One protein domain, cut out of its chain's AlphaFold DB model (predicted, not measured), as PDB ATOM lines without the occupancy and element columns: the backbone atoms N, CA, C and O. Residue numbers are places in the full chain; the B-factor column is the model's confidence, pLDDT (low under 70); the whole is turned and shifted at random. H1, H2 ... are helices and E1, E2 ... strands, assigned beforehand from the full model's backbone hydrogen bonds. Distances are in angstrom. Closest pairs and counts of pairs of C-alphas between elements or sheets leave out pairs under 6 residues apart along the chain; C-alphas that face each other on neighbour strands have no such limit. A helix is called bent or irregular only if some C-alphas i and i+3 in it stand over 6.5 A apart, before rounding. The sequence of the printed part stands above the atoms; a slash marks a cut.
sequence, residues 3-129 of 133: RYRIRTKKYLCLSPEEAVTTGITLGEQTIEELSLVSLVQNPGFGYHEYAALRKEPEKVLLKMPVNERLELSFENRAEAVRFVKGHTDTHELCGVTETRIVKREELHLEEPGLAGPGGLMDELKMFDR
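AT A GLANCE: This is residues 3 to 129 of the 133 residues of an uncharacterized protein of Firmicutes bacterium (UniProt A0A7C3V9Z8). One five-stranded sheet, curled like part of a barrel, folds back on itself into two leaves, with E1 and E2 facing E3 and E4 and the bent strand E5 as the hinge; H4 covers E3, and the short H1 covers E1 on the opposite face. Residues 112 to 129, with H5 among them, stick out from this body as a free tail that makes the length. The printed part has 127 residues, with five named helices and five named strands in the order E1 H1 E2 E3 H2 H3 E4 H4 E5 H5; the class is mixed, helices and strands. The sheet's order is E1 E2 E5 E3 E4, all antiparallel. The whole is only just compact, close to loose, with a radius of gyration of the C-alphas of 16.6 A, and spans 54 by 33 by 24 A.

HOW THE PARTS SIT: The strongly twisted sheet holds E1, residues 3 to 6, E2, residues 31 to 38, E5, residues 91 to 102, E3, residues 49 to 54, and E4, residues 72 to 74. E5 bends by 78 degrees at residue 97. Within hydrogen-bond range are N 5 and O 32 of E1 and E2, 2.8 A, N 35 and O 98 of E2 and E5, 2.9 A, N 51 and O 94 of E3 and E5, 2.8 A, and N 74 and O 50 of E4 and E3, 2.7 A. H4, residues 77 to 85, is on the sheet over E3 at a height of 8.3 A, along the strands at 1 degree on the local plane; the closest C-alphas of H4 and E3 are those of Arg 77 and Tyr 50, 6.0 A. E4, H4 and E5 form a split strand-helix-strand unit, two strands running the same way with E3 between them, and its crossover is right-handed. H1, residues 16 to 21, is on the opposite face over E1, at a height of 9.1 A; its closest C-alpha pair with E1 is Pro 16 and Tyr 4, 6.5 A. H2, residues 58 to 61, and H3, residues 66 to 69, are not on the sheet and are close but not clearly touching, with the C-alphas of Leu 61 and Arg 69 7.4 A apart. H5, residues 119 to 127, is apart from H4. Every O i to N i+4 pair is within hydrogen-bond range in H1 and H4, and 3 of 5 are in H5; H2 and H3 are too short for such a pair.

IN THESE COORDINATES: E1 begins at C-alpha 3, (-9.355, -11.274, -26.383). E5 measures 25.8 A from first to last C-alpha, E2 21.7 A, E3 16.9 A, H5 13.9 A and H4 12.0 A. H5 ends at C-alpha 127, (-32.332, -30.355, -38.774).

THE WHOLE: The C-alphas farthest apart, those of Phe 45 and Arg 129, are 57.5 A apart. The printed part has no cut, and the link from E5 to H5, 16 residues, is long. Mean pLDDT of the printed part is 71.8; 51 residues are under 70, among them residues 19 to 30 and 103 to 129.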
ATOM      1  N   ARG A   3      -9.293  -9.798 -26.356       79.38
ATOM      2  CA  ARG A   3      -9.355 -11.274 -26.383       79.38
ATOM      3  C   ARG A   3     -10.007 -11.786 -25.109       79.38
ATOM      4  O   ARG A   3      -9.938 -11.116 -24.089       79.38
ATOM      5  N   TYR A   4     -10.583 -12.976 -25.145       76.94
ATOM      6  CA  TYR A   4     -11.236 -13.581 -23.985       76.94
ATOM      7  C   TYR A   4     -10.428 -14.772 -23.478       76.94
ATOM      8  O   TYR A   4      -9.854 -15.503 -24.279       76.94
ATOM      9  N   ARG A   5     -10.367 -14.998 -22.164       73.31
ATOM     10  CA  ARG A   5      -9.731 -16.194 -21.582       73.31
ATOM     11  C   ARG A   5     -10.616 -16.888 -20.555       73.31
ATOM     12  O   ARG A   5     -11.474 -16.263 -19.936       73.31
ATOM     13  N   ILE A   6     -10.356 -18.181 -20.349       69.31
ATOM     14  CA  ILE A   6     -11.063 -19.047 -19.394       69.31
ATOM     15  C   ILE A   6     -10.069 -19.530 -18.331       69.31
ATOM     16  O   ILE A   6      -9.122 -20.248 -18.650       69.31
ATOM     17  N   ARG A   7     -10.287 -19.155 -17.065       62.88
ATOM     18  CA  ARG A   7      -9.310 -19.318 -15.964       62.88
ATOM     19  C   ARG A   7      -9.007 -20.764 -15.537       62.88
ATOM     20  O   ARG A   7      -7.981 -21.004 -14.917       62.88
ATOM     21  N   THR A   8      -9.881 -21.726 -15.830       51.34
ATOM     22  CA  THR A   8      -9.742 -23.128 -15.379       51.34
ATOM     23  C   THR A   8      -9.166 -24.081 -16.427       51.34
ATOM     24  O   THR A   8      -8.955 -25.259 -16.141       51.34
ATOM     25  N   LYS A   9      -8.861 -23.594 -17.635       54.38
ATOM     26  CA  LYS A   9      -8.086 -24.323 -18.656       54.38
ATOM     27  C   LYS A   9      -6.726 -23.643 -18.830       54.38
ATOM     28  O   LYS A   9      -6.526 -22.535 -18.341       54.38
ATOM     29  N   LYS A  10      -5.788 -24.280 -19.555       55.78
ATOM     30  CA  LYS A  10      -4.632 -23.549 -20.112       55.78
ATOM     31  C   LYS A  10      -5.168 -22.260 -20.734       55.78
ATOM     32  O   LYS A  10      -6.130 -22.336 -21.496       55.78
ATOM     33  N   TYR A  11      -4.607 -21.118 -20.349       61.19
ATOM     34  CA  TYR A  11      -5.155 -19.817 -20.700       61.19
ATOM     35  C   TYR A  11      -5.107 -19.603 -22.211       61.19
ATOM     36  O   TYR A  11      -4.074 -19.214 -22.741       61.19
ATOM     37  N   LEU A  12      -6.210 -19.893 -22.896       61.53
ATOM     38  CA  LEU A  12      -6.354 -19.683 -24.330       61.53
ATOM     39  C   LEU A  12      -6.910 -18.282 -24.568       61.53
ATOM     40  O   LEU A  12      -7.867 -17.888 -23.902       61.53
ATOM     41  N   CYS A  13      -6.323 -17.547 -25.507       65.44
ATOM     42  CA  CYS A  13      -6.852 -16.257 -25.940       65.44
ATOM     43  C   CYS A  13      -7.846 -16.467 -27.087       65.44
ATOM     44  O   CYS A  13      -7.463 -16.689 -28.228       65.44
ATOM     45  N   LEU A  14      -9.131 -16.394 -26.770       71.50
ATOM     46  CA  LEU A  14     -10.256 -16.637 -27.667       71.50
ATOM     47  C   LEU A  14     -10.760 -15.341 -28.305       71.50
ATOM     48  O   LEU A  14     -10.629 -14.259 -27.717       71.50
ATOM     49  N   SER A  15     -11.376 -15.456 -29.479       70.31
ATOM     50  CA  SER A  15     -12.294 -14.429 -29.978       70.31
ATOM     51  C   SER A  15     -13.617 -14.450 -29.178       70.31
ATOM     52  O   SER A  15     -13.901 -15.435 -28.477       70.31
ATOM     53  N   PRO A  16     -14.437 -13.384 -29.237       66.44
ATOM     54  CA  PRO A  16     -15.750 -13.382 -28.591       66.44
ATOM     55  C   PRO A  16     -16.650 -14.545 -29.047       66.44
ATOM     56  O   PRO A  16     -17.263 -15.213 -28.215       66.44
ATOM     57  N   GLU A  17     -16.680 -14.852 -30.344       68.88
ATOM     58  CA  GLU A  17     -17.476 -15.942 -30.934       68.88
ATOM     59  C   GLU A  17     -17.096 -17.309 -30.340       68.88
ATOM     60  O   GLU A  17     -17.933 -18.180 -30.079       68.88
ATOM     61  N   GLU A  18     -15.808 -17.504 -30.086       70.06
ATOM     62  CA  GLU A  18     -15.256 -18.743 -29.541       70.06
ATOM     63  C   GLU A  18     -15.553 -18.902 -28.057       70.06
ATOM     64  O   GLU A  18     -15.866 -19.997 -27.580       70.06
ATOM     65  N   ALA A  19     -15.524 -17.797 -27.315       69.69
ATOM     66  CA  ALA A  19     -15.955 -17.788 -25.926       69.69
ATOM     67  C   ALA A  19     -17.430 -18.220 -25.798       69.69
ATOM     68  O   ALA A  19     -17.774 -18.966 -24.883       69.69
ATOM     69  N   VAL A  20     -18.293 -17.834 -26.744       66.56
ATOM     70  CA  VAL A  20     -19.715 -18.224 -26.750       66.56
ATOM     71  C   VAL A  20     -19.914 -19.707 -27.099       66.56
ATOM     72  O   VAL A  20     -20.751 -20.379 -26.484       66.56
ATOM     73  N   THR A  21     -19.159 -20.232 -28.068       65.38
ATOM     74  CA  THR A  21     -19.331 -21.596 -28.615       65.38
ATOM     75  C   THR A  21     -18.675 -22.695 -27.780       65.38
ATOM     76  O   THR A  21     -19.073 -23.855 -27.873       65.38
ATOM     77  N   THR A  22     -17.730 -22.358 -26.900       63.72
ATOM     78  CA  THR A  22     -17.007 -23.330 -26.055       63.72
ATOM     79  C   THR A  22     -17.855 -24.023 -24.974       63.72
ATOM     80  O   THR A  22     -17.339 -24.890 -24.268       63.72
ATOM     81  N   GLY A  23     -19.155 -23.713 -24.859       51.81
ATOM     82  CA  GLY A  23     -20.093 -24.472 -24.020       51.81
ATOM     83  C   GLY A  23     -19.897 -24.269 -22.514       51.81
ATOM     84  O   GLY A  23     -20.129 -25.185 -21.731       51.81
ATOM     85  N   ILE A  24     -19.450 -23.078 -22.111       54.31
ATOM     86  CA  ILE A  24     -19.123 -22.726 -20.724       54.31
ATOM     87  C   ILE A  24     -20.355 -22.910 -19.820       54.31
ATOM     88  O   ILE A  24     -21.339 -22.176 -19.917       54.31
ATOM     89  N   THR A  25     -20.304 -23.904 -18.932       48.34
ATOM     90  CA  THR A  25     -21.314 -24.143 -17.894       48.34
ATOM     91  C   THR A  25     -20.972 -23.344 -16.637       48.34
ATOM     92  O   THR A  25     -19.859 -23.443 -16.124       48.34
ATOM     93  N   LEU A  26     -21.952 -22.585 -16.131       45.12
ATOM     94  CA  LEU A  26     -21.882 -21.579 -15.051       45.12
ATOM     95  C   LEU A  26     -21.231 -22.013 -13.717       45.12
ATOM     96  O   LEU A  26     -21.037 -21.170 -12.848       45.12
ATOM     97  N   GLY A  27     -20.920 -23.295 -13.521       48.44
ATOM     98  CA  GLY A  27     -20.521 -23.840 -12.221       48.44
ATOM     99  C   GLY A  27     -19.065 -23.609 -11.806       48.44
ATOM    100  O   GLY A  27     -18.800 -23.589 -10.611       48.44
ATOM    101  N   GLU A  28     -18.119 -23.441 -12.743       50.59
ATOM    102  CA  GLU A  28     -16.682 -23.525 -12.396       50.59
ATOM    103  C   GLU A  28     -15.745 -22.576 -13.168       50.59
ATOM    104  O   GLU A  28     -14.538 -22.603 -12.936       50.59
ATOM    105  N   GLN A  29     -16.228 -21.754 -14.113       60.47
ATOM    106  CA  GLN A  29     -15.331 -21.037 -15.038       60.47
ATOM    107  C   GLN A  29     -15.707 -19.560 -15.219       60.47
ATOM    108  O   GLN A  29     -16.805 -19.240 -15.667       60.47
ATOM    109  N   THR A  30     -14.768 -18.662 -14.900       66.50
ATOM    110  CA  THR A  30     -14.885 -17.211 -15.124       66.50
ATOM    111  C   THR A  30     -14.321 -16.846 -16.498       66.50
ATOM    112  O   THR A  30     -13.178 -17.204 -16.801       66.50
ATOM    113  N   ILE A  31     -15.112 -16.134 -17.309       71.56
ATOM    114  CA  ILE A  31     -14.662 -15.524 -18.570       71.56
ATOM    115  C   ILE A  31     -14.083 -14.150 -18.252       71.56
ATOM    116  O   ILE A  31     -14.728 -13.334 -17.590       71.56
ATOM    117  N   GLU A  32     -12.878 -13.886 -18.739       77.69
ATOM    118  CA  GLU A  32     -12.230 -12.582 -18.618       77.69
ATOM    119  C   GLU A  32     -11.958 -12.003 -20.011       77.69
ATOM    120  O   GLU A  32     -11.409 -12.691 -20.868       77.69
ATOM    121  N   GLU A  33     -12.331 -10.745 -20.236       81.75
ATOM    122  CA  GLU A  33     -11.895  -9.938 -21.376       81.75
ATOM    123  C   GLU A  33     -10.550  -9.297 -21.045       81.75
ATOM    124  O   GLU A  33     -10.381  -8.682 -19.991       81.75
ATOM    125  N   LEU A  34      -9.605  -9.442 -21.963       81.94
ATOM    126  CA  LEU A  34      -8.260  -8.904 -21.905       81.94
ATOM    127  C   LEU A  34      -8.111  -7.815 -22.960       81.94
ATOM    128  O   LEU A  34      -8.253  -8.072 -24.161       81.94
ATOM    129  N   SER A  35      -7.738  -6.621 -22.518       83.69
ATOM    130  CA  SER A  35      -7.222  -5.579 -23.400       83.69
ATOM    131  C   SER A  35      -5.720  -5.785 -23.572       83.69
ATOM    132  O   SER A  35      -4.967  -5.815 -22.599       83.69
ATOM    133  N   LEU A  36      -5.285  -5.962 -24.818       86.12
ATOM    134  CA  LEU A  36      -3.918  -6.332 -25.181       86.12
ATOM    135  C   LEU A  36      -3.273  -5.273 -26.075       86.12
ATOM    136  O   LEU A  36      -3.911  -4.756 -27.005       86.12
ATOM    137  N   VAL A  37      -1.981  -5.033 -25.855       85.38
ATOM    138  CA  VAL A  37      -1.124  -4.202 -26.716       85.38
ATOM    139  C   VAL A  37       0.051  -5.022 -27.241       85.38
ATOM    140  O   VAL A  37       0.699  -5.734 -26.476       85.38
ATOM    141  N   SER A  38       0.335  -4.928 -28.543       84.00
ATOM    142  CA  SER A  38       1.514  -5.581 -29.129       84.00
ATOM    143  C   SER A  38       2.776  -4.887 -28.628       84.00
ATOM    144  O   SER A  38       2.935  -3.675 -28.804       84.00
ATOM    145  N   LEU A  39       3.693  -5.650 -28.027       82.50
ATOM    146  CA  LEU A  39       4.962  -5.111 -27.525       82.50
ATOM    147  C   LEU A  39       5.976  -4.847 -28.639       82.50
ATOM    148  O   LEU A  39       7.010  -4.235 -28.385       82.50
ATOM    149  N   VAL A  40       5.683  -5.285 -29.866       78.56
ATOM    150  CA  VAL A  40       6.443  -4.891 -31.058       78.56
ATOM    151  C   VAL A  40       6.146  -3.435 -31.416       78.56
ATOM    152  O   VAL A  40       7.052  -2.695 -31.781       78.56
ATOM    153  N   GLN A  41       4.883  -3.019 -31.292       72.19
ATOM    154  CA  GLN A  41       4.431  -1.672 -31.655       72.19
ATOM    155  C   GLN A  41       4.533  -0.682 -30.492       72.19
ATOM    156  O   GLN A  41       4.879   0.476 -30.699       72.19
ATOM    157  N   ASN A  42       4.253  -1.142 -29.273       73.69
ATOM    158  CA  ASN A  42       4.343  -0.350 -28.053       73.69
ATOM    159  C   ASN A  42       5.238  -1.075 -27.043       73.69
ATOM    160  O   ASN A  42       4.734  -1.812 -26.190       73.69
ATOM    161  N   PRO A  43       6.568  -0.906 -27.142       71.06
ATOM    162  CA  PRO A  43       7.501  -1.500 -26.198       71.06
ATOM    163  C   PRO A  43       7.332  -0.840 -24.823       71.06
ATOM    164  O   PRO A  43       7.892   0.215 -24.541       71.06
ATOM    165  N   GLY A  44       6.528  -1.469 -23.970       66.88
ATOM    166  CA  GLY A  44       6.317  -1.081 -22.580       66.88
ATOM    167  C   GLY A  44       6.838  -2.123 -21.592       66.88
ATOM    168  O   GLY A  44       7.129  -3.271 -21.944       66.88
ATOM    169  N   PHE A  45       6.915  -1.722 -20.326       67.06
ATOM    170  CA  PHE A  45       7.217  -2.593 -19.191       67.06
ATOM    171  C   PHE A  45       6.140  -2.429 -18.116       67.06
ATOM    172  O   PHE A  45       5.440  -1.420 -18.091       67.06
ATOM    173  N   GLY A  46       6.027  -3.406 -17.214       70.69
ATOM    174  CA  GLY A  46       5.120  -3.318 -16.063       70.69
ATOM    175  C   GLY A  46       3.702  -3.840 -16.300       70.69
ATOM    176  O   GLY A  46       2.837  -3.603 -15.467       70.69
ATOM    177  N   TYR A  47       3.458  -4.571 -17.392       83.00
ATOM    178  CA  TYR A  47       2.198  -5.299 -17.564       83.00
ATOM    179  C   TYR A  47       2.079  -6.402 -16.516       83.00
ATOM    180  O   TYR A  47       3.055  -7.108 -16.237       83.00
ATOM    181  N   HIS A  48       0.875  -6.546 -15.966       81.31
ATOM    182  CA  HIS A  48       0.567  -7.559 -14.960       81.31
ATOM    183  C   HIS A  48       0.580  -8.977 -15.541       81.31
ATOM    184  O   HIS A  48       0.850  -9.927 -14.816       81.31
ATOM    185  N   GLU A  49       0.333  -9.111 -16.847       87.31
ATOM    186  CA  GLU A  49       0.357 -10.371 -17.586       87.31
ATOM    187  C   GLU A  49       0.784 -10.140 -19.045       87.31
ATOM    188  O   GLU A  49       0.798  -9.014 -19.558       87.31
ATOM    189  N   TYR A  50       1.121 -11.232 -19.727       89.38
ATOM    190  CA  TYR A  50       1.609 -11.261 -21.102       89.38
ATOM    191  C   TYR A  50       0.844 -12.304 -21.909       89.38
ATOM    192  O   TYR A  50       0.358 -13.288 -21.361       89.38
ATOM    193  N   ALA A  51       0.766 -12.128 -23.221       89.31
ATOM    194  CA  ALA A  51       0.160 -13.102 -24.119       89.31
ATOM    195  C   ALA A  51       1.049 -13.355 -25.335       89.31
ATOM    196  O   ALA A  51       1.702 -12.439 -25.836       89.31
ATOM    197  N   ALA A  52       1.066 -14.596 -25.807       90.50
ATOM    198  CA  ALA A  52       1.569 -14.963 -27.119       90.50
ATOM    199  C   ALA A  52       0.366 -15.134 -28.042       90.50
ATOM    200  O   ALA A  52      -0.489 -15.978 -27.782       90.50
ATOM    201  N   LEU A  53       0.289 -14.324 -29.092       89.75
ATOM    202  CA  LEU A  53      -0.834 -14.323 -30.028       89.75
ATOM    203  C   LEU A  53      -0.338 -14.557 -31.435       89.75
ATOM    204  O   LEU A  53       0.780 -14.162 -31.764       89.75
ATOM    205  N   ARG A  54      -1.163 -15.181 -32.267       89.50
ATOM    206  CA  ARG A  54      -0.809 -15.388 -33.662       89.50
ATOM    207  C   ARG A  54      -0.872 -14.074 -34.433       89.50
ATOM    208  O   ARG A  54      -1.739 -13.240 -34.189       89.50
ATOM    209  N   LYS A  55       0.064 -13.900 -35.365       87.44
ATOM    210  CA  LYS A  55       0.174 -12.696 -36.206       87.44
ATOM    211  C   LYS A  55      -0.846 -12.674 -37.342       87.44
ATOM    212  O   LYS A  55      -1.066 -11.628 -37.950       87.44
ATOM    213  N   GLU A  56      -1.410 -13.828 -37.688       86.69
ATOM    214  CA  GLU A  56      -2.399 -13.932 -38.751       86.69
ATOM    215  C   GLU A  56      -3.681 -13.148 -38.420       86.69
ATOM    216  O   GLU A  56      -4.069 -13.031 -37.258       86.69
ATOM    217  N   PRO A  57      -4.387 -12.627 -39.439       81.69
ATOM    218  CA  PRO A  57      -5.635 -11.909 -39.222       81.69
ATOM    219  C   PRO A  57      -6.727 -12.839 -38.682       81.69
ATOM    220  O   PRO A  57      -6.808 -14.013 -39.046       81.69
ATOM    221  N   GLU A  58      -7.643 -12.277 -37.900       75.19
ATOM    222  CA  GLU A  58      -8.725 -13.005 -37.223       75.19
ATOM    223  C   GLU A  58      -9.549 -13.900 -38.162       75.19
ATOM    224  O   GLU A  58      -9.825 -15.049 -37.841       75.19
ATOM    225  N   LYS A  59      -9.836 -13.445 -39.389       78.88
ATOM    226  CA  LYS A  59     -10.546 -14.246 -40.408       78.88
ATOM    227  C   LYS A  59      -9.845 -15.564 -40.767       78.88
ATOM    228  O   LYS A  59     -10.498 -16.499 -41.228       78.88
ATOM    229  N   VAL A  60      -8.520 -15.609 -40.647       81.25
ATOM    230  CA  VAL A  60      -7.715 -16.819 -40.855       81.25
ATOM    231  C   VAL A  60      -7.690 -17.639 -39.575       81.25
ATOM    232  O   VAL A  60      -7.881 -18.851 -39.641       81.25
ATOM    233  N   LEU A  61      -7.529 -16.980 -38.423       79.94
ATOM    234  CA  LEU A  61      -7.543 -17.641 -37.121       79.94
ATOM    235  C   LEU A  61      -8.843 -18.405 -36.902       79.94
ATOM    236  O   LEU A  61      -8.763 -19.591 -36.622       79.94
ATOM    237  N   LEU A  62     -10.006 -17.799 -37.163       76.19
ATOM    238  CA  LEU A  62     -11.334 -18.414 -37.006       76.19
ATOM    239  C   LEU A  62     -11.515 -19.743 -37.763       76.19
ATOM    240  O   LEU A  62     -12.374 -20.541 -37.405       76.19
ATOM    241  N   LYS A  63     -10.705 -20.011 -38.795       82.00
ATOM    242  CA  LYS A  63     -10.723 -21.281 -39.543       82.00
ATOM    243  C   LYS A  63      -9.874 -22.379 -38.896       82.00
ATOM    244  O   LYS A  63      -9.978 -23.536 -39.288       82.00
ATOM    245  N   MET A  64      -9.012 -22.015 -37.952       77.94
ATOM    246  CA  MET A  64      -8.139 -22.913 -37.203       77.94
ATOM    247  C   MET A  64      -8.784 -23.274 -35.861       77.94
ATOM    248  O   MET A  64      -9.261 -22.374 -35.167       77.94
ATOM    249  N   PRO A  65      -8.749 -24.545 -35.436       79.00
ATOM    250  CA  PRO A  65      -9.154 -24.931 -34.090       79.00
ATOM    251  C   PRO A  65      -8.374 -24.162 -33.016       79.00
ATOM    252  O   PRO A  65      -7.150 -24.059 -33.079       79.00
ATOM    253  N   VAL A  66      -9.068 -23.645 -31.998       76.50
ATOM    254  CA  VAL A  66      -8.483 -22.844 -30.901       76.50
ATOM    255  C   VAL A  66      -7.233 -23.489 -30.290       76.50
ATOM    256  O   VAL A  66      -6.227 -22.826 -30.049       76.50
ATOM    257  N   ASN A  67      -7.291 -24.793 -30.031       76.56
ATOM    258  CA  ASN A  67      -6.216 -25.568 -29.416       76.56
ATOM    259  C   ASN A  67      -4.960 -25.676 -30.298       76.56
ATOM    260  O   ASN A  67      -3.875 -25.902 -29.767       76.56
ATOM    261  N   GLU A  68      -5.092 -25.502 -31.613       81.31
ATOM    262  CA  GLU A  68      -3.982 -25.526 -32.573       81.31
ATOM    263  C   GLU A  68      -3.346 -24.148 -32.774       81.31
ATOM    264  O   GLU A  68      -2.220 -24.044 -33.264       81.31
ATOM    265  N   ARG A  69      -4.032 -23.076 -32.363       83.62
ATOM    266  CA  ARG A  69      -3.511 -21.713 -32.505       83.62
ATOM    267  C   ARG A  69      -2.358 -21.419 -31.565       83.62
ATOM    268  O   ARG A  69      -1.570 -20.543 -31.879       83.62
ATOM    269  N   LEU A  70      -2.272 -22.141 -30.446       83.81
ATOM    270  CA  LEU A  70      -1.261 -21.941 -29.403       83.81
ATOM    271  C   LEU A  70      -1.217 -20.495 -28.860       83.81
ATOM    272  O   LEU A  70      -0.184 -20.034 -28.377       83.81
ATOM    273  N   GLU A  71      -2.359 -19.801 -28.891       85.25
ATOM    274  CA  GLU A  71      -2.512 -18.466 -28.315       85.25
ATOM    275  C   GLU A  71      -2.676 -18.578 -26.795       85.25
ATOM    276  O   GLU A  71      -3.705 -19.057 -26.314       85.25
ATOM    277  N   LEU A  72      -1.649 -18.171 -26.045       86.81
ATOM    278  CA  LEU A  72      -1.522 -18.439 -24.609       86.81
ATOM    279  C   LEU A  72      -1.264 -17.167 -23.798       86.81
ATOM    280  O   LEU A  72      -0.502 -16.310 -24.243       86.81
ATOM    281  N   SER A  73      -1.810 -17.076 -22.577       86.56
ATOM    282  CA  SER A  73      -1.407 -16.050 -21.599       86.56
ATOM    283  C   SER A  73      -0.443 -16.578 -20.533       86.56
ATOM    284  O   SER A  73      -0.500 -17.742 -20.140       86.56
ATOM    285  N   PHE A  74       0.410 -15.688 -20.035       87.44
ATOM    286  CA  PHE A  74       1.492 -15.949 -19.093       87.44
ATOM    287  C   PHE A  74       1.528 -14.845 -18.034       87.44
ATOM    288  O   PHE A  74       1.474 -13.661 -18.361       87.44
ATOM    289  N   GLU A  75       1.706 -15.216 -16.771       86.06
ATOM    290  CA  GLU A  75       1.911 -14.248 -15.682       86.06
ATOM    291  C   GLU A  75       3.314 -13.620 -15.759       86.06
ATOM    292  O   GLU A  75       3.524 -12.456 -15.425       86.06
ATOM    293  N   ASN A  76       4.292 -14.383 -16.258       87.06
ATOM    294  CA  ASN A  76       5.686 -13.969 -16.324       87.06
ATOM    295  C   ASN A  76       6.124 -13.629 -17.755       87.06
ATOM    296  O   ASN A  76       6.072 -14.459 -18.668       87.06
ATOM    297  N   ARG A  77       6.689 -12.427 -17.930       87.56
ATOM    298  CA  ARG A  77       7.284 -11.973 -19.196       87.56
ATOM    299  C   ARG A  77       8.336 -12.937 -19.734       87.56
ATOM    300  O   ARG A  77       8.415 -13.140 -20.941       87.56
ATOM    301  N   ALA A  78       9.181 -13.488 -18.865       88.31
ATOM    302  CA  ALA A  78      10.287 -14.349 -19.280       88.31
ATOM    303  C   ALA A  78       9.784 -15.631 -19.959       88.31
ATOM    304  O   ALA A  78      10.353 -16.060 -20.964       88.31
ATOM    305  N   GLU A  79       8.695 -16.205 -19.446       89.88
ATOM    306  CA  GLU A  79       8.060 -17.393 -20.019       89.88
ATOM    307  C   GLU A  79       7.408 -17.078 -21.362       89.88
ATOM    308  O   GLU A  79       7.670 -17.778 -22.341       89.88
ATOM    309  N   ALA A  80       6.665 -15.970 -21.439       89.19
ATOM    310  CA  ALA A  80       6.055 -15.514 -22.684       89.19
ATOM    311  C   ALA A  80       7.109 -15.258 -23.775       89.19
ATOM    312  O   ALA A  80       6.976 -15.718 -24.909       89.19
ATOM    313  N   VAL A  81       8.214 -14.590 -23.425       89.62
ATOM    314  CA  VAL A  81       9.341 -14.359 -24.341       89.62
ATOM    315  C   VAL A  81       9.967 -15.678 -24.785       89.62
ATOM    316  O   VAL A  81      10.278 -15.831 -25.963       89.62
ATOM    317  N   ARG A  82      10.176 -16.633 -23.872       92.06
ATOM    318  CA  ARG A  82      10.743 -17.944 -24.220       92.06
ATOM    319  C   ARG A  82       9.837 -18.702 -25.185       92.06
ATOM    320  O   ARG A  82      10.341 -19.284 -26.141       92.06
ATOM    321  N   PHE A  83       8.528 -18.662 -24.953       90.75
ATOM    322  CA  PHE A  83       7.541 -19.287 -25.822       90.75
ATOM    323  C   PHE A  83       7.551 -18.668 -27.225       90.75
ATOM    324  O   PHE A  83       7.725 -19.385 -28.212       90.75
ATOM    325  N   VAL A  84       7.455 -17.337 -27.309       90.44
ATOM    326  CA  VAL A  84       7.463 -16.605 -28.584       90.44
ATOM    327  C   VAL A  84       8.793 -16.780 -29.313       90.44
ATOM    328  O   VAL A  84       8.792 -16.903 -30.528       90.44
ATOM    329  N   LYS A  85       9.930 -16.886 -28.610       89.38
ATOM    330  CA  LYS A  85      11.234 -17.189 -29.231       89.38
ATOM    331  C   LYS A  85      11.263 -18.528 -29.975       89.38
ATOM    332  O   LYS A  85      11.998 -18.645 -30.946       89.38
ATOM    333  N   GLY A  86      10.488 -19.518 -29.533       88.06
ATOM    334  CA  GLY A  86      10.334 -20.792 -30.244       88.06
ATOM    335  C   GLY A  86       9.361 -20.730 -31.426       88.06
ATOM    336  O   GLY A  86       9.301 -21.673 -32.205       88.06
ATOM    337  N   HIS A  87       8.604 -19.637 -31.557       87.69
ATOM    338  CA  HIS A  87       7.503 -19.484 -32.511       87.69
ATOM    339  C   HIS A  87       7.498 -18.089 -33.157       87.69
ATOM    340  O   HIS A  87       6.438 -17.557 -33.482       87.69
ATOM    341  N   THR A  88       8.668 -17.467 -33.329       83.31
ATOM    342  CA  THR A  88       8.794 -16.045 -33.705       83.31
ATOM    343  C   THR A  88       8.115 -15.706 -35.018       83.31
ATOM    344  O   THR A  88       7.674 -14.574 -35.211       83.31
ATOM    345  N   ASP A  89       8.022 -16.674 -35.921       85.31
ATOM    346  CA  ASP A  89       7.463 -16.474 -37.256       85.31
ATOM    347  C   ASP A  89       5.934 -16.425 -37.229       85.31
ATOM    348  O   ASP A  89       5.321 -15.745 -38.045       85.31
ATOM    349  N   THR A  90       5.321 -17.085 -36.246       87.06
ATOM    350  CA  THR A  90       3.864 -17.234 -36.140       87.06
ATOM    351  C   THR A  90       3.259 -16.393 -35.025       87.06
ATOM    352  O   THR A  90       2.118 -15.962 -35.158       87.06
ATOM    353  N   HIS A  91       4.009 -16.113 -33.956       91.44
ATOM    354  CA  HIS A  91       3.486 -15.453 -32.763       91.44
ATOM    355  C   HIS A  91       4.161 -14.113 -32.477       91.44
ATOM    356  O   HIS A  91       5.358 -13.918 -32.706       91.44
ATOM    357  N   GLU A  92       3.386 -13.188 -31.929       91.31
ATOM    358  CA  GLU A  92       3.858 -11.946 -31.334       91.31
ATOM    359  C   GLU A  92       3.606 -11.916 -29.824       91.31
ATOM    360  O   GLU A  92       2.725 -12.597 -29.296       91.31
ATOM    361  N   LEU A  93       4.422 -11.122 -29.130       91.62
ATOM    362  CA  LEU A  93       4.304 -10.902 -27.698       91.62
ATOM    363  C   LEU A  93       3.442  -9.668 -27.429       91.62
ATOM    364  O   LEU A  93       3.760  -8.567 -27.886       91.62
ATOM    365  N   CYS A  94       2.420  -9.845 -26.607       89.50
ATOM    366  CA  CYS A  94       1.501  -8.804 -26.182       89.50
ATOM    367  C   CYS A  94       1.557  -8.613 -24.662       89.50
ATOM    368  O   CYS A  94       1.785  -9.567 -23.917       89.50
ATOM    369  N   GLY A  95       1.341  -7.383 -24.205       88.81
ATOM    370  CA  GLY A  95       1.109  -7.063 -22.797       88.81
ATOM    371  C   GLY A  95      -0.384  -6.912 -22.520       88.81
ATOM    372  O   GLY A  95      -1.096  -6.316 -23.333       88.81
ATOM    373  N   VAL A  96      -0.857  -7.441 -21.391       86.69
ATOM    374  CA  VAL A  96      -2.230  -7.231 -20.904       86.69
ATOM    375  C   VAL A  96      -2.287  -5.902 -20.158       86.69
ATOM    376  O   VAL A  96      -1.574  -5.708 -19.172       86.69
ATOM    377  N   THR A  97      -3.118  -4.977 -20.633       85.12
ATOM    378  CA  THR A  97      -3.322  -3.660 -20.008       85.12
ATOM    379  C   THR A  97      -4.506  -3.638 -19.056       85.12
ATOM    380  O   THR A  97      -4.490  -2.885 -18.091       85.12
ATOM    381  N   GLU A  98      -5.535  -4.435 -19.329       83.50
ATOM    382  CA  GLU A  98      -6.755  -4.478 -18.528       83.50
ATOM    383  C   GLU A  98      -7.364  -5.877 -18.590       83.50
ATOM    384  O   GLU A  98      -7.334  -6.517 -19.644       83.50
ATOM    385  N   THR A  99      -7.935  -6.311 -17.467       82.25
ATOM    386  CA  THR A  99      -8.655  -7.576 -17.335       82.25
ATOM    387  C   THR A  99     -10.005  -7.299 -16.697       82.25
ATOM    388  O   THR A  99     -10.073  -6.736 -15.603       82.25
ATOM    389  N   ARG A 100     -11.084  -7.721 -17.352       82.69
ATOM    390  CA  ARG A 100     -12.449  -7.542 -16.856       82.69
ATOM    391  C   ARG A 100     -13.187  -8.866 -16.863       82.69
ATOM    392  O   ARG A 100     -13.198  -9.552 -17.875       82.69
ATOM    393  N   ILE A 101     -13.854  -9.209 -15.765       80.06
ATOM    394  CA  ILE A 101     -14.772 -10.351 -15.755       80.06
ATOM    395  C   ILE A 101     -15.978 -10.004 -16.627       80.06
ATOM    396  O   ILE A 101     -16.570  -8.936 -16.469       80.06
ATOM    397  N   VAL A 102     -16.331 -10.897 -17.547       72.94
ATOM    398  CA  VAL A 102     -17.445 -10.708 -18.477       72.94
ATOM    399  C   VAL A 102     -18.476 -11.792 -18.229       72.94
ATOM    400  O   VAL A 102     -18.152 -12.981 -18.173       72.94
ATOM    401  N   LYS A 103     -19.733 -11.384 -18.054       69.69
ATOM    402  CA  LYS A 103     -20.847 -12.329 -18.014       69.69
ATOM    403  C   LYS A 103     -21.209 -12.758 -19.427       69.69
ATOM    404  O   LYS A 103     -20.987 -12.023 -20.385       69.69
ATOM    405  N   ARG A 104     -21.804 -13.941 -19.569       65.62
ATOM    406  CA  ARG A 104     -22.161 -14.485 -20.885       65.62
ATOM    407  C   ARG A 104     -23.060 -13.539 -21.682       65.62
ATOM    408  O   ARG A 104     -22.912 -13.449 -22.892       65.62
ATOM    409  N   GLU A 105     -23.955 -12.828 -21.007       66.31
ATOM    410  CA  GLU A 105     -24.901 -11.895 -21.624       66.31
ATOM    411  C   GLU A 105     -24.217 -10.639 -22.190       66.31
ATOM    412  O   GLU A 105     -24.796  -9.950 -23.021       66.31
ATOM    413  N   GLU A 106     -22.990 -10.337 -21.753       65.19
ATOM    414  CA  GLU A 106     -22.213  -9.176 -22.198       65.19
ATOM    415  C   GLU A 106     -21.294  -9.481 -23.390       65.19
ATOM    416  O   GLU A 106     -20.714  -8.553 -23.959       65.19
ATOM    417  N   LEU A 107     -21.158 -10.755 -23.782       64.44
ATOM    418  CA  LEU A 107     -20.464 -11.162 -25.005       64.44
ATOM    419  C   LEU A 107     -21.325 -10.769 -26.215       64.44
ATOM    420  O   LEU A 107     -22.008 -11.599 -26.813       64.44
ATOM    421  N   HIS A 108     -21.339  -9.478 -26.547       56.41
ATOM    422  CA  HIS A 108     -21.980  -8.988 -27.760       56.41
ATOM    423  C   HIS A 108     -21.195  -9.489 -28.974       56.41
ATOM    424  O   HIS A 108     -20.059  -9.080 -29.209       56.41
ATOM    425  N   LEU A 109     -21.825 -10.369 -29.748       51.81
ATOM    426  CA  LEU A 109     -21.445 -10.632 -31.128       51.81
ATOM    427  C   LEU A 109     -21.744  -9.354 -31.912       51.81
ATOM    428  O   LEU A 109     -22.896  -9.102 -32.267       51.81
ATOM    429  N   GLU A 110     -20.740  -8.518 -32.165       41.59
ATOM    430  CA  GLU A 110     -20.857  -7.580 -33.277       41.59
ATOM    431  C   GLU A 110     -20.789  -8.415 -34.555       41.59
ATOM    432  O   GLU A 110     -19.714  -8.660 -35.091       41.59
ATOM    433  N   GLU A 111     -21.938  -8.914 -35.017       37.22
ATOM    434  CA  GLU A 111     -22.041  -9.535 -36.333       37.22
ATOM    435  C   GLU A 111     -21.526  -8.532 -37.377       37.22
ATOM    436  O   GLU A 111     -22.163  -7.492 -37.591       37.22
ATOM    437  N   PRO A 112     -20.430  -8.817 -38.105       38.62
ATOM    438  CA  PRO A 112     -20.131  -8.062 -39.297       38.62
ATOM    439  C   PRO A 112     -21.093  -8.551 -40.388       38.62
ATOM    440  O   PRO A 112     -20.745  -9.382 -41.222       38.62
ATOM    441  N   GLY A 113     -22.322  -8.027 -40.377       39.50
ATOM    442  CA  GLY A 113     -23.174  -7.967 -41.565       39.50
ATOM    443  C   GLY A 113     -24.263  -9.028 -41.753       39.50
ATOM    444  O   GLY A 113     -24.561  -9.344 -42.902       39.50
ATOM    445  N   LEU A 114     -24.928  -9.512 -40.702       40.16
ATOM    446  CA  LEU A 114     -26.215 -10.216 -40.846       40.16
ATOM    447  C   LEU A 114     -27.362  -9.393 -40.254       40.16
ATOM    448  O   LEU A 114     -28.082  -9.787 -39.346       40.16
ATOM    449  N   ALA A 115     -27.590  -8.227 -40.860       40.03
ATOM    450  CA  ALA A 115     -28.896  -7.589 -40.788       40.03
ATOM    451  C   ALA A 115     -29.931  -8.498 -41.481       40.03
ATOM    452  O   ALA A 115     -30.147  -8.418 -42.688       40.03
ATOM    453  N   GLY A 116     -30.555  -9.384 -40.708       36.22
ATOM    454  CA  GLY A 116     -31.682 -10.196 -41.147       36.22
ATOM    455  C   GLY A 116     -32.103 -11.211 -40.077       36.22
ATOM    456  O   GLY A 116     -31.317 -12.105 -39.773       36.22
ATOM    457  N   PRO A 117     -33.336 -11.155 -39.540       39.78
ATOM    458  CA  PRO A 117     -33.816 -12.020 -38.451       39.78
ATOM    459  C   PRO A 117     -34.098 -13.483 -38.882       39.78
ATOM    460  O   PRO A 117     -35.050 -14.100 -38.411       39.78
ATOM    461  N   GLY A 118     -33.303 -14.043 -39.801       43.22
ATOM    462  CA  GLY A 118     -33.496 -15.377 -40.389       43.22
ATOM    463  C   GLY A 118     -32.324 -16.354 -40.223       43.22
ATOM    464  O   GLY A 118     -32.550 -17.558 -40.264       43.22
ATOM    465  N   GLY A 119     -31.093 -15.887 -39.977       43.09
ATOM    466  CA  GLY A 119     -29.886 -16.725 -40.108       43.09
ATOM    467  C   GLY A 119     -29.825 -17.937 -39.170       43.09
ATOM    468  O   GLY A 119     -29.690 -19.068 -39.627       43.09
ATOM    469  N   LEU A 120     -29.990 -17.722 -37.861       49.19
ATOM    470  CA  LEU A 120     -29.882 -18.805 -36.873       49.19
ATOM    471  C   LEU A 120     -31.107 -19.744 -36.890       49.19
ATOM    472  O   LEU A 120     -30.994 -20.946 -36.660       49.19
ATOM    473  N   MET A 121     -32.299 -19.200 -37.165       50.53
ATOM    474  CA  MET A 121     -33.541 -19.983 -37.187       50.53
ATOM    475  C   MET A 121     -33.658 -20.869 -38.432       50.53
ATOM    476  O   MET A 121     -34.262 -21.940 -38.348       50.53
ATOM    477  N   ASP A 122     -33.097 -20.460 -39.571       52.03
ATOM    478  CA  ASP A 122     -33.129 -21.272 -40.789       52.03
ATOM    479  C   ASP A 122     -32.139 -22.448 -40.740       52.03
ATOM    480  O   ASP A 122     -32.453 -23.520 -41.263       52.03
ATOM    481  N   GLU A 123     -31.021 -22.319 -40.016       50.66
ATOM    482  CA  GLU A 123     -30.104 -23.438 -39.743       50.66
ATOM    483  C   GLU A 123     -30.752 -24.507 -38.842       50.66
ATOM    484  O   GLU A 123     -30.655 -25.707 -39.114       50.66
ATOM    485  N   LEU A 124     -31.521 -24.092 -37.828       53.06
ATOM    486  CA  LEU A 124     -32.287 -25.005 -36.966       53.06
ATOM    487  C   LEU A 124     -33.421 -25.728 -37.716       53.06
ATOM    488  O   LEU A 124     -33.681 -26.904 -37.456       53.06
ATOM    489  N   LYS A 125     -34.055 -25.082 -38.704       54.22
ATOM    490  CA  LYS A 125     -35.098 -25.711 -39.540       54.22
ATOM    491  C   LYS A 125     -34.561 -26.772 -40.502       54.22
ATOM    492  O   LYS A 125     -35.341 -27.610 -40.964       54.22
ATOM    493  N   MET A 126     -33.265 -26.761 -40.825       57.00
ATOM    494  CA  MET A 126     -32.663 -27.808 -41.658       57.00
ATOM    495  C   MET A 126     -32.531 -29.145 -40.917       57.00
ATOM    496  O   MET A 126     -32.631 -30.193 -41.555       57.00
ATOM    497  N   PHE A 127     -32.410 -29.133 -39.586       57.81
ATOM    498  CA  PHE A 127     -32.332 -30.355 -38.774       57.81
ATOM    499  C   PHE A 127     -33.695 -31.014 -38.502       57.81
ATOM    500  O   PHE A 127     -33.749 -32.220 -38.261       57.81
ATOM    501  N   ASP A 128     -34.801 -30.269 -38.607       51.06
ATOM    502  CA  ASP A 128     -36.160 -30.808 -38.418       51.06
ATOM    503  C   ASP A 128     -36.711 -31.554 -39.646       51.06
ATOM    504  O   ASP A 128     -37.746 -32.228 -39.584       51.06
ATOM    505  N   ARG A 129     -36.011 -31.507 -40.785       53.38
ATOM    506  CA  ARG A 129     -36.364 -32.319 -41.957       53.38
ATOM    507  C   ARG A 129     -35.833 -33.742 -41.799       53.38
ATOM    508  O   ARG A 129     -34.921 -34.165 -42.503       53.38
TER     509      ARG A 129